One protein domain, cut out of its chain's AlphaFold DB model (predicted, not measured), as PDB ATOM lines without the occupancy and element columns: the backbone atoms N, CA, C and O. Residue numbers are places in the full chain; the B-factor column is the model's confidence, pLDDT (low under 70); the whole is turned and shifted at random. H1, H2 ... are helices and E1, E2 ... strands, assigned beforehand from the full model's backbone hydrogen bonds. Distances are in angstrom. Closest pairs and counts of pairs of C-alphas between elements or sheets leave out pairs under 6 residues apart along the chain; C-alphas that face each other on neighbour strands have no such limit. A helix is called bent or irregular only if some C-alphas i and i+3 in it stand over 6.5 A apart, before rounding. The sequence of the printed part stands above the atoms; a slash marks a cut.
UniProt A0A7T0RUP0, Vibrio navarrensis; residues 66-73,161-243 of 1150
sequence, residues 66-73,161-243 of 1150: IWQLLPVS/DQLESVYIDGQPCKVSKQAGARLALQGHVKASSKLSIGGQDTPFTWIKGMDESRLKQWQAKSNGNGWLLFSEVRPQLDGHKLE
ATOM      1  N   ILE A  66      23.996  33.259  39.618       89.69
ATOM      2  CA  ILE A  66      25.285  32.950  38.986       89.69
ATOM      3  C   ILE A  66      25.376  33.706  37.659       89.69
ATOM      4  O   ILE A  66      24.715  33.363  36.677       89.69
ATOM      5  N   TRP A  67      26.242  34.710  37.622       89.75
ATOM      6  CA  TRP A  67      26.494  35.519  36.436       89.75
ATOM      7  C   TRP A  67      27.793  35.083  35.773       89.75
ATOM      8  O   TRP A  67      28.849  35.083  36.404       89.75
ATOM      9  N   GLN A  68      27.730  34.738  34.491       90.75
ATOM     10  CA  GLN A  68      28.918  34.539  33.679       90.75
ATOM     11  C   GLN A  68      29.406  35.886  33.173       90.75
ATOM     12  O   GLN A  68      28.723  36.571  32.412       90.75
ATOM     13  N   LEU A  69      30.608  36.244  33.590       88.88
ATOM     14  CA  LEU A  69      31.329  37.403  33.117       88.88
ATOM     15  C   LEU A  69      32.369  36.955  32.092       88.88
ATOM     16  O   LEU A  69      33.302  36.222  32.418       88.88
ATOM     17  N   LEU A  70      32.226  37.454  30.871       86.38
ATOM     18  CA  LEU A  70      33.254  37.404  29.844       86.38
ATOM     19  C   LEU A  70      33.806  38.828  29.692       86.38
ATOM     20  O   LEU A  70      33.109  39.696  29.145       86.38
ATOM     21  N   PRO A  71      35.006  39.112  30.231       85.06
ATOM     22  CA  PRO A  71      35.606  40.431  30.107       85.06
ATOM     23  C   PRO A  71      35.886  40.736  28.633       85.06
ATOM     24  O   PRO A  71      36.092  39.840  27.813       85.06
ATOM     25  N   VAL A  72      35.886  42.024  28.315       86.31
ATOM     26  CA  VAL A  72      36.347  42.515  27.018       86.31
ATOM     27  C   VAL A  72      37.661  43.229  27.275       86.31
ATOM     28  O   VAL A  72      37.689  44.195  28.042       86.31
ATOM     29  N   SER A  73      38.724  42.724  26.663       87.69
ATOM     30  CA  SER A  73      40.057  43.312  26.725       87.69
ATOM     31  C   SER A  73      40.427  43.868  25.360       87.69
ATOM     32  O   SER A  73      40.219  43.218  24.342       87.69
ATOM     33  N   ASP A 161      44.165  40.201   8.913       68.00
ATOM     34  CA  ASP A 161      42.889  40.409   8.214       68.00
ATOM     35  C   ASP A 161      41.793  39.404   8.617       68.00
ATOM     36  O   ASP A 161      41.919  38.196   8.441       68.00
ATOM     37  N   GLN A 162      40.675  39.939   9.131       72.62
ATOM     38  CA  GLN A 162      39.447  39.210   9.494       72.62
ATOM     39  C   GLN A 162      39.630  38.087  10.531       72.62
ATOM     40  O   GLN A 162      39.083  36.992  10.392       72.62
ATOM     41  N   LEU A 163      40.344  38.363  11.625       80.81
ATOM     42  CA  LEU A 163      40.488  37.398  12.718       80.81
ATOM     43  C   LEU A 163      39.150  37.168  13.442       80.81
ATOM     44  O   LEU A 163      38.621  38.072  14.085       80.81
ATOM     45  N   GLU A 164      38.616  35.942  13.400       81.19
ATOM     46  CA  GLU A 164      37.414  35.563  14.169       81.19
ATOM     47  C   GLU A 164      37.738  35.182  15.626       81.19
ATOM     48  O   GLU A 164      36.960  35.441  16.554       81.19
ATOM     49  N   SER A 165      38.909  34.582  15.848       85.69
ATOM     50  CA  SER A 165      39.401  34.175  17.165       85.69
ATOM     51  C   SER A 165      40.923  34.183  17.223       85.69
ATOM     52  O   SER A 165      41.585  33.912  16.227       85.69
ATOM     53  N   VAL A 166      41.462  34.421  18.412       87.44
ATOM     54  CA  VAL A 166      42.894  34.334  18.731       87.44
ATOM     55  C   VAL A 166      43.077  33.495  19.990       87.44
ATOM     56  O   VAL A 166      42.117  33.295  20.732       87.44
ATOM     57  N   TYR A 167      44.285  33.019  20.272       85.94
ATOM     58  CA  TYR A 167      44.560  32.277  21.500       85.94
ATOM     59  C   TYR A 167      45.300  33.168  22.493       85.94
ATOM     60  O   TYR A 167      46.315  33.763  22.157       85.94
ATOM     61  N   ILE A 168      44.791  33.264  23.717       86.69
ATOM     62  CA  ILE A 168      45.458  33.949  24.826       86.69
ATOM     63  C   ILE A 168      45.787  32.897  25.876       86.69
ATOM     64  O   ILE A 168      44.889  32.189  26.330       86.69
ATOM     65  N   ASP A 169      47.063  32.760  26.233       85.56
ATOM     66  CA  ASP A 169      47.556  31.762  27.193       85.56
ATOM     67  C   ASP A 169      47.079  30.327  26.859       85.56
ATOM     68  O   ASP A 169      46.758  29.524  27.735       85.56
ATOM     69  N   GLY A 170      46.987  30.007  25.560       78.62
ATOM     70  CA  GLY A 170      46.529  28.708  25.051       78.62
ATOM     71  C   GLY A 170      45.008  28.497  25.050       78.62
ATOM     72  O   GLY A 170      44.545  27.426  24.661       78.62
ATOM     73  N   GLN A 171      44.210  29.493  25.446       81.12
ATOM     74  CA  GLN A 171      42.747  29.429  25.438       81.12
ATOM     75  C   GLN A 171      42.152  30.281  24.304       81.12
ATOM     76  O   GLN A 171      42.593  31.415  24.103       81.12
ATOM     77  N   PRO A 172      41.118  29.800  23.592       84.88
ATOM     78  CA  PRO A 172      40.507  30.555  22.505       84.88
ATOM     79  C   PRO A 172      39.733  31.776  23.030       84.88
ATOM     80  O   PRO A 172      38.862  31.675  23.897       84.88
ATOM     81  N   CYS A 173      40.030  32.937  22.464       85.62
ATOM     82  CA  CYS A 173      39.382  34.222  22.697       85.62
ATOM     83  C   CYS A 173      38.726  34.693  21.401       85.62
ATOM     84  O   CYS A 173      39.386  34.833  20.372       85.62
ATOM     85  N   LYS A 174      37.425  34.990  21.443       85.44
ATOM     86  CA  LYS A 174      36.719  35.517  20.271       85.44
ATOM     87  C   LYS A 174      37.091  36.981  20.042       85.44
ATOM     88  O   LYS A 174      37.029  37.781  20.978       85.44
ATOM     89  N   VAL A 175      37.393  37.353  18.804       86.56
ATOM     90  CA  VAL A 175      37.576  38.759  18.430       86.56
ATOM     91  C   VAL A 175      36.190  39.375  18.233       86.56
ATOM     92  O   VAL A 175      35.396  38.932  17.409       86.56
ATOM     93  N   SER A 176      35.845  40.367  19.053       83.38
ATOM     94  CA  SER A 176      34.536  41.036  19.002       83.38
ATOM     95  C   SER A 176      34.524  42.297  18.152       83.38
ATOM     96  O   SER A 176      33.475  42.676  17.632       83.38
ATOM     97  N   LYS A 177      35.678  42.952  18.020       82.75
ATOM     98  CA  LYS A 177      35.880  44.105  17.150       82.75
ATOM     99  C   LYS A 177      37.352  44.182  16.778       82.75
ATOM    100  O   LYS A 177      38.208  43.975  17.633       82.75
ATOM    101  N   GLN A 178      37.623  44.522  15.529       83.50
ATOM    102  CA  GLN A 178      38.966  44.727  15.020       83.50
ATOM    103  C   GLN A 178      39.015  46.037  14.232       83.50
ATOM    104  O   GLN A 178      38.114  46.321  13.444       83.50
ATOM    105  N   ALA A 179      40.054  46.836  14.468       80.50
ATOM    106  CA  ALA A 179      40.352  48.040  13.704       80.50
ATOM    107  C   ALA A 179      41.872  48.133  13.508       80.50
ATOM    108  O   ALA A 179      42.589  48.592  14.397       80.50
ATOM    109  N   GLY A 180      42.363  47.653  12.361       77.75
ATOM    110  CA  GLY A 180      43.799  47.508  12.109       77.75
ATOM    111  C   GLY A 180      44.450  46.536  13.097       77.75
ATOM    112  O   GLY A 180      43.966  45.416  13.268       77.75
ATOM    113  N   ALA A 181      45.508  46.995  13.771       75.88
ATOM    114  CA  ALA A 181      46.256  46.255  14.790       75.88
ATOM    115  C   ALA A 181      45.541  46.136  16.152       75.88
ATOM    116  O   ALA A 181      45.906  45.301  16.983       75.88
ATOM    117  N   ARG A 182      44.477  46.919  16.374       86.12
ATOM    118  CA  ARG A 182      43.746  46.937  17.641       86.12
ATOM    119  C   ARG A 182      42.626  45.903  17.655       86.12
ATOM    120  O   ARG A 182      41.670  45.996  16.876       86.12
ATOM    121  N   LEU A 183      42.711  44.959  18.589       86.94
ATOM    122  CA  LEU A 183      41.745  43.878  18.777       86.94
ATOM    123  C   LEU A 183      40.996  44.042  20.102       86.94
ATOM    124  O   LEU A 183      41.605  44.171  21.161       86.94
ATOM    125  N   ALA A 184      39.665  43.982  20.053       87.25
ATOM    126  CA  ALA A 184      38.814  43.837  21.229       87.25
ATOM    127  C   ALA A 184      38.424  42.365  21.394       87.25
ATOM    128  O   ALA A 184      37.584  41.835  20.658       87.25
ATOM    129  N   LEU A 185      39.026  41.700  22.370       88.06
ATOM    130  CA  LEU A 185      38.894  40.274  22.627       88.06
ATOM    131  C   LEU A 185      37.864  40.002  23.722       88.06
ATOM    132  O   LEU A 185      37.867  40.648  24.766       88.06
ATOM    133  N   GLN A 186      36.999  39.012  23.500       86.38
ATOM    134  CA  GLN A 186      36.126  38.440  24.526       86.38
ATOM    135  C   GLN A 186      36.899  37.367  25.282       86.38
ATOM    136  O   GLN A 186      36.928  36.202  24.884       86.38
ATOM    137  N   GLY A 187      37.540  37.785  26.362       83.38
ATOM    138  CA  GLY A 187      38.379  36.940  27.187       83.38
ATOM    139  C   GLY A 187      39.313  37.772  28.048       83.38
ATOM    140  O   GLY A 187      39.597  38.935  27.757       83.38
ATOM    141  N   HIS A 188      39.748  37.189  29.157       85.12
ATOM    142  CA  HIS A 188      40.659  37.868  30.054       85.12
ATOM    143  C   HIS A 188      42.065  37.932  29.456       85.12
ATOM    144  O   HIS A 188      42.600  36.915  29.032       85.12
ATOM    145  N   VAL A 189      42.671  39.123  29.456       85.19
ATOM    146  CA  VAL A 189      44.020  39.342  28.915       85.19
ATOM    147  C   VAL A 189      44.792  40.216  29.889       85.19
ATOM    148  O   VAL A 189      44.311  41.292  30.255       85.19
ATOM    149  N   LYS A 190      45.978  39.761  30.303       84.62
ATOM    150  CA  LYS A 190      46.932  40.530  31.115       84.62
ATOM    151  C   LYS A 190      48.042  41.068  30.222       84.62
ATOM    152  O   LYS A 190      48.311  40.516  29.164       84.62
ATOM    153  N   ALA A 191      48.761  42.084  30.693       81.50
ATOM    154  CA  ALA A 191      49.990  42.532  30.033       81.50
ATOM    155  C   ALA A 191      51.061  41.422  29.934       81.50
ATOM    156  O   ALA A 191      51.914  41.474  29.062       81.50
ATOM    157  N   SER A 192      51.005  40.419  30.819       82.50
ATOM    158  CA  SER A 192      51.890  39.248  30.818       82.50
ATOM    159  C   SER A 192      51.346  38.047  30.035       82.50
ATOM    160  O   SER A 192      51.979  36.994  30.058       82.50
ATOM    161  N   SER A 193      50.146  38.144  29.456       86.19
ATOM    162  CA  SER A 193      49.558  37.030  28.711       86.19
ATOM    163  C   SER A 193      50.319  36.794  27.406       86.19
ATOM    164  O   SER A 193      50.896  37.722  26.845       86.19
ATOM    165  N   LYS A 194      50.301  35.561  26.902       85.75
ATOM    166  CA  LYS A 194      50.831  35.206  25.583       85.75
ATOM    167  C   LYS A 194      49.712  35.203  24.556       85.75
ATOM    168  O   LYS A 194      48.743  34.464  24.712       85.75
ATOM    169  N   LEU A 195      49.846  36.019  23.517       86.56
ATOM    170  CA  LEU A 195      48.949  36.006  22.367       86.56
ATOM    171  C   LEU A 195      49.528  35.087  21.299       86.56
ATOM    172  O   LEU A 195      50.683  35.241  20.923       86.56
ATOM    173  N   SER A 196      48.704  34.177  20.791       83.12
ATOM    174  CA  SER A 196      49.015  33.366  19.627       83.12
ATOM    175  C   SER A 196      47.981  33.586  18.526       83.12
ATOM    176  O   SER A 196      46.770  33.457  18.747       83.12
ATOM    177  N   ILE A 197      48.469  33.932  17.335       82.06
ATOM    178  CA  ILE A 197      47.679  34.125  16.115       82.06
ATOM    179  C   ILE A 197      48.236  33.164  15.065       82.06
ATOM    180  O   ILE A 197      49.436  33.147  14.811       82.06
ATOM    181  N   GLY A 198      47.386  32.296  14.505       72.75
ATOM    182  CA  GLY A 198      47.823  31.301  13.514       72.75
ATOM    183  C   GLY A 198      48.864  30.289  14.023       72.75
ATOM    184  O   GLY A 198      49.550  29.677  13.215       72.75
ATOM    185  N   GLY A 199      49.003  30.115  15.344       70.12
ATOM    186  CA  GLY A 199      50.002  29.230  15.960       70.12
ATOM    187  C   GLY A 199      51.352  29.892  16.269       70.12
ATOM    188  O   GLY A 199      52.225  29.226  16.816       70.12
ATOM    189  N   GLN A 200      51.519  31.187  15.982       72.62
ATOM    190  CA  GLN A 200      52.734  31.950  16.286       72.62
ATOM    191  C   GLN A 200      52.537  32.842  17.512       72.62
ATOM    192  O   GLN A 200      51.510  33.511  17.621       72.62
ATOM    193  N   ASP A 201      53.520  32.882  18.413       77.75
ATOM    194  CA  ASP A 201      53.524  33.801  19.558       77.75
ATOM    195  C   ASP A 201      53.743  35.238  19.055       77.75
ATOM    196  O   ASP A 201      54.799  35.577  18.524       77.75
ATOM    197  N   THR A 202      52.730  36.091  19.200       79.56
ATOM    198  CA  THR A 202      52.729  37.467  18.687       79.56
ATOM    199  C   THR A 202      52.788  38.470  19.842       79.56
ATOM    200  O   THR A 202      51.937  38.425  20.738       79.56
ATOM    201  N   PRO A 203      53.752  39.407  19.856       78.50
ATOM    202  CA  PRO A 203      53.799  40.439  20.882       78.50
ATOM    203  C   PRO A 203      52.622  41.413  20.739       78.50
ATOM    204  O   PRO A 203      52.196  41.764  19.639       78.50
ATOM    205  N   PHE A 204      52.102  41.896  21.864       87.12
ATOM    206  CA  PHE A 204      51.042  42.904  21.897       87.12
ATOM    207  C   PHE A 204      51.253  43.878  23.056       87.12
ATOM    208  O   PHE A 204      51.920  43.561  24.042       87.12
ATOM    209  N   THR A 205      50.651  45.062  22.964       84.25
ATOM    210  CA  THR A 205      50.442  45.944  24.113       84.25
ATOM    211  C   THR A 205      49.040  45.766  24.656       84.25
ATOM    212  O   THR A 205      48.042  45.798  23.936       84.25
ATOM    213  N   TRP A 206      48.951  45.584  25.968       86.75
ATOM    214  CA  TRP A 206      47.677  45.637  26.662       86.75
ATOM    215  C   TRP A 206      47.225  47.098  26.762       86.75
ATOM    216  O   TRP A 206      47.937  47.920  27.337       86.75
ATOM    217  N   ILE A 207      46.061  47.427  26.199       84.69
ATOM    218  CA  ILE A 207      45.536  48.801  26.204       84.69
ATOM    219  C   ILE A 207      44.573  48.987  27.369       84.69
ATOM    220  O   ILE A 207      44.663  49.942  28.142       84.69
ATOM    221  N   LYS A 208      43.587  48.096  27.452       80.56
ATOM    222  CA  LYS A 208      42.492  48.201  28.406       80.56
ATOM    223  C   LYS A 208      41.954  46.817  28.694       80.56
ATOM    224  O   LYS A 208      41.746  46.022  27.791       80.56
ATOM    225  N   GLY A 209      41.658  46.542  29.948       79.06
ATOM    226  CA  GLY A 209      41.097  45.266  30.357       79.06
ATOM    227  C   GLY A 209      40.384  45.401  31.685       79.06
ATOM    228  O   GLY A 209      40.228  46.499  32.226       79.06
ATOM    229  N   MET A 210      39.921  44.269  32.191       82.00
ATOM    230  CA  MET A 210      39.169  44.238  33.430       82.00
ATOM    231  C   MET A 210      40.093  44.288  34.653       82.00
ATOM    232  O   MET A 210      41.032  43.507  34.758       82.00
ATOM    233  N   ASP A 211      39.786  45.165  35.609       79.25
ATOM    234  CA  ASP A 211      40.438  45.158  36.920       79.25
ATOM    235  C   ASP A 211      39.849  44.050  37.812       79.25
ATOM    236  O   ASP A 211      38.713  44.145  38.292       79.25
ATOM    237  N   GLU A 212      40.643  43.002  38.049       77.56
ATOM    238  CA  GLU A 212      40.291  41.861  38.901       77.56
ATOM    239  C   GLU A 212      39.998  42.268  40.355       77.56
ATOM    240  O   GLU A 212      39.251  41.575  41.052       77.56
ATOM    241  N   SER A 213      40.525  43.400  40.840       78.38
ATOM    242  CA  SER A 213      40.292  43.857  42.216       78.38
ATOM    243  C   SER A 213      38.802  44.094  42.501       78.38
ATOM    244  O   SER A 213      38.321  43.807  43.602       78.38
ATOM    245  N   ARG A 214      38.045  44.499  41.470       79.19
ATOM    246  CA  ARG A 214      36.595  44.733  41.521       79.19
ATOM    247  C   ARG A 214      35.788  43.446  41.674       79.19
ATOM    248  O   ARG A 214      34.637  43.514  42.097       79.19
ATOM    249  N   LEU A 215      36.371  42.286  41.358       83.31
ATOM    250  CA  LEU A 215      35.708  40.981  41.438       83.31
ATOM    251  C   LEU A 215      35.625  40.421  42.859       83.31
ATOM    252  O   LEU A 215      34.775  39.570  43.136       83.31
ATOM    253  N   LYS A 216      36.474  40.913  43.772       79.69
ATOM    254  CA  LYS A 216      36.576  40.416  45.155       79.69
ATOM    255  C   LYS A 216      35.243  40.458  45.905       79.69
ATOM    256  O   LYS A 216      34.973  39.574  46.711       79.69
ATOM    257  N   GLN A 217      34.386  41.432  45.596       83.50
ATOM    258  CA  GLN A 217      33.081  41.595  46.241       83.50
ATOM    259  C   GLN A 217      32.048  40.505  45.882       83.50
ATOM    260  O   GLN A 217      31.066  40.353  46.601       83.50
ATOM    261  N   TRP A 218      32.264  39.723  44.813       85.50
ATOM    262  CA  TRP A 218      31.328  38.682  44.347       85.50
ATOM    263  C   TRP A 218      31.853  37.251  44.497       85.50
ATOM    264  O   TRP A 218      31.288  36.337  43.895       85.50
ATOM    265  N   GLN A 219      32.940  37.053  45.258       82.25
ATOM    266  CA  GLN A 219      33.581  35.741  45.455       82.25
ATOM    267  C   GLN A 219      33.814  35.003  44.122       82.25
ATOM    268  O   GLN A 219      33.475  33.830  43.964       82.25
ATOM    269  N   ALA A 220      34.330  35.737  43.132       83.00
ATOM    270  CA  ALA A 220      34.421  35.280  41.754       83.00
ATOM    271  C   ALA A 220      35.258  33.996  41.606       83.00
ATOM    272  O   ALA A 220      36.354  33.893  42.157       83.00
ATOM    273  N   LYS A 221      34.768  33.042  40.809       84.06
ATOM    274  CA  LYS A 221      35.470  31.792  40.465       84.06
ATOM    275  C   LYS A 221      35.881  31.824  38.995       84.06
ATOM    276  O   LYS A 221      35.047  32.139  38.149       84.06
ATOM    277  N   SER A 222      37.136  31.515  38.677       80.44
ATOM    278  CA  SER A 222      37.601  31.450  37.283       80.44
ATOM    279  C   SER A 222      36.865  30.355  36.503       80.44
ATOM    280  O   SER A 222      36.555  29.288  37.036       80.44
ATOM    281  N   ASN A 223      36.551  30.634  35.240       80.56
ATOM    282  CA  ASN A 223      35.866  29.708  34.345       80.56
ATOM    283  C   ASN A 223      36.296  29.973  32.894       80.56
ATOM    284  O   ASN A 223      35.747  30.857  32.232       80.56
ATOM    285  N   GLY A 224      37.303  29.231  32.421       79.75
ATOM    286  CA  GLY A 224      37.971  29.514  31.147       79.75
ATOM    287  C   GLY A 224      38.547  30.935  31.132       79.75
ATOM    288  O   GLY A 224      39.159  31.364  32.107       79.75
ATOM    289  N   ASN A 225      38.264  31.688  30.066       77.56
ATOM    290  CA  ASN A 225      38.698  33.082  29.889       77.56
ATOM    291  C   ASN A 225      37.781  34.123  30.558       77.56
ATOM    292  O   ASN A 225      37.780  35.294  30.177       77.56
ATOM    293  N   GLY A 226      36.975  33.711  31.534       84.88
ATOM    294  CA  GLY A 226      36.075  34.588  32.275       84.88
ATOM    295  C   GLY A 226      35.884  34.142  33.719       84.88
ATOM    296  O   GLY A 226      36.650  33.341  34.257       84.88
ATOM    297  N   TRP A 227      34.829  34.655  34.350       89.62
ATOM    298  CA  TRP A 227      34.508  34.355  35.743       89.62
ATOM    299  C   TRP A 227      33.031  34.064  35.956       89.62
ATOM    300  O   TRP A 227      32.160  34.564  35.247       89.62
ATOM    301  N   LEU A 228      32.758  33.273  36.984       89.19
ATOM    302  CA  LEU A 228      31.447  33.147  37.599       89.19
ATOM    303  C   LEU A 228      31.380  34.108  38.780       89.19
ATOM    304  O   LEU A 228      32.202  34.014  39.693       89.19
ATOM    305  N   LEU A 229      30.418  35.024  38.754       90.31
ATOM    306  CA  LEU A 229      30.139  35.969  39.832       90.31
ATOM    307  C   LEU A 229      28.865  35.546  40.558       90.31
ATOM    308  O   LEU A 229      27.878  35.187  39.915       90.31
ATOM    309  N   PHE A 230      28.872  35.635  41.886       90.31
ATOM    310  CA  PHE A 230      27.730  35.272  42.721       90.31
ATOM    311  C   PHE A 230      27.133  36.540  43.333       90.31
ATOM    312  O   PHE A 230      27.761  37.194  44.165       90.31
ATOM    313  N   SER A 231      25.933  36.931  42.894       87.44
ATOM    314  CA  SER A 231      25.283  38.161  43.364       87.44
ATOM    315  C   SER A 231      23.759  38.093  43.299       87.44
ATOM    316  O   SER A 231      23.201  37.488  42.385       87.44
ATOM    317  N   GLU A 232      23.085  38.733  44.256       85.50
ATOM    318  CA  GLU A 232      21.618  38.865  44.287       85.50
ATOM    319  C   GLU A 232      21.097  39.727  43.127       85.50
ATOM    320  O   GLU A 232      20.059  39.437  42.535       85.50
ATOM    321  N   VAL A 233      21.852  40.767  42.764       85.25
ATOM    322  CA  VAL A 233      21.503  41.743  41.726       85.25
ATOM    323  C   VAL A 233      22.512  41.644  40.584       85.25
ATOM    324  O   VAL A 233      23.639  41.189  40.774       85.25
ATOM    325  N   ARG A 234      22.128  42.065  39.374       85.81
ATOM    326  CA  ARG A 234      23.040  42.111  38.223       85.81
ATOM    327  C   ARG A 234      24.297  42.935  38.565       85.81
ATOM    328  O   ARG A 234      24.151  44.122  38.864       85.81
ATOM    329  N   PRO A 235      25.512  42.359  38.484       86.44
ATOM    330  CA  PRO A 235      26.750  43.096  38.726       86.44
ATOM    331  C   PRO A 235      26.896  44.294  37.776       86.44
ATOM    332  O   PRO A 235      26.693  44.159  36.569       86.44
ATOM    333  N   GLN A 236      27.263  45.463  38.307       83.94
ATOM    334  CA  GLN A 236      27.497  46.679  37.517       83.94
ATOM    335  C   GLN A 236      28.929  46.701  36.963       83.94
ATOM    336  O   GLN A 236      29.850  47.254  37.569       83.94
ATOM    337  N   LEU A 237      29.125  46.048  35.817       82.44
ATOM    338  CA  LEU A 237      30.399  45.994  35.097       82.44
ATOM    339  C   LEU A 237      30.187  46.423  33.643       82.44
ATOM    340  O   LEU A 237      30.035  45.592  32.745       82.44
ATOM    341  N   ASP A 238      30.141  47.736  33.430       72.56
ATOM    342  CA  ASP A 238      29.910  48.329  32.113       72.56
ATOM    343  C   ASP A 238      31.061  48.030  31.143       72.56
ATOM    344  O   ASP A 238      32.237  48.071  31.506       72.56
ATOM    345  N   GLY A 239      30.718  47.735  29.887       73.56
ATOM    346  CA  GLY A 239      31.688  47.414  28.835       73.56
ATOM    347  C   GLY A 239      32.163  45.954  28.809       73.56
ATOM    348  O   GLY A 239      32.984  45.604  27.965       73.56
ATOM    349  N   HIS A 240      31.639  45.089  29.680       84.00
ATOM    350  CA  HIS A 240      31.910  43.649  29.673       84.00
ATOM    351  C   HIS A 240      30.631  42.840  29.437       84.00
ATOM    352  O   HIS A 240      29.521  43.296  29.726       84.00
ATOM    353  N   LYS A 241      30.764  41.622  28.898       82.44
ATOM    354  CA  LYS A 241      29.604  40.767  28.636       82.44
ATOM    355  C   LYS A 241      29.239  40.011  29.912       82.44
ATOM    356  O   LYS A 241      30.028  39.220  30.422       82.44
ATOM    357  N   LEU A 242      28.028  40.253  30.403       87.00
ATOM    358  CA  LEU A 242      27.443  39.595  31.569       87.00
ATOM    359  C   LEU A 242      26.181  38.847  31.155       87.00
ATOM    360  O   LEU A 242      25.250  39.459  30.630       87.00
ATOM    361  N   GLU A 243      26.144  37.549  31.430       86.81
ATOM    362  CA  GLU A 243      25.012  36.671  31.148       86.81
ATOM    363  C   GLU A 243      24.564  35.975  32.434       86.81
ATOM    364  O   GLU A 243      25.388  35.470  33.196       86.81
TER     365      GLU A 243
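AT A GLANCE: This is residues 66 to 73 and 161 to 243 of the 1150 residues of a protein of Vibrio navarrensis (UniProt A0A7T0RUP0). Two small antiparallel sheets follow one another along the long axis, each making a loose lobe: E8, E9, E1 and E10 with the short helix H1 beside their strands, and a twisted sheet of E4, E3, E2, E5 and E6, from whose edge E7 runs back towards the first lobe. Residues 71 to 73 and 209 to 211 bridge the two. The printed part has 91 residues, with one named helix and ten named strands in the order E1 E2 E3 E4 E5 E6 E7 H1 E8 E9 E10, and is mostly strand. It is compact by its radius of gyration of the C-alphas, 13.5 A, but elongated, spanning 42 by 21 by 19 A.

HOW THE PARTS SIT: E1, residues 66 to 70, is the antiparallel neighbour of E9, residues 226 to 231, with N 69 and O 227 2.8 A apart. E10, residues 241 to 243, is antiparallel to E1, with N 70 and O 241 2.9 A apart. E8, residues 221 to 223, forms a hairpin with E9, with N 228 and O 221 2.8 A apart. H1, residues 212 to 218, is on this sheet at a height of 7.7 A, over none of its strands; its closest C-alphas to E9 are Trp 218 and Phe 230, 5.2 A apart. H1 is only just irregular, C-alphas 214 and 217 being 6.7 A apart; 0 of 3 O i to N i+4 pairs and 3 of 4 O i to N i+3 pairs are within hydrogen-bond range. E2, residues 165 to 168, E3, residues 171 to 179, and E4, residues 182 to 186, form a meander, each strand the antiparallel neighbour of the one before; N 173 and O 166 are 2.7 A apart, N 184 and O 177 2.8 A. With E5, residues 195 to 197, antiparallel to E2, they make a Greek key, its fourth strand beside its first; N 196 and O 167 are 2.8 A apart. E6, residues 200 to 202, forms a hairpin with E5, with N 202 and O 195 2.8 A apart. E6 runs on at 52 degrees into E7, residues 204 to 208, which pairs with no named strand and is near E4. Residues 72 to 73 pair with residues 185 to 186 of E4, antiparallel.

IN THESE COORDINATES: E1 begins at C-alpha 66, (25.285, 32.950, 38.986). E3, 22.1 A long, bends by 65 degrees at residue 176. E9 is 15.9 A, E4 13.3 A, E7 12.0 A and H1 11.0 A long. E10 ends at C-alpha 243, (25.012, 36.671, 31.148).

THE WHOLE: The C-alphas farthest apart are Gln 200 and Glu 232, 42.4 A. Residues 74 to 160 are not printed, and C-alphas 73 and 161 are 19.0 A apart. No link printed whole is long. Mean pLDDT of the printed part is 83.1; residue 161 is under 70.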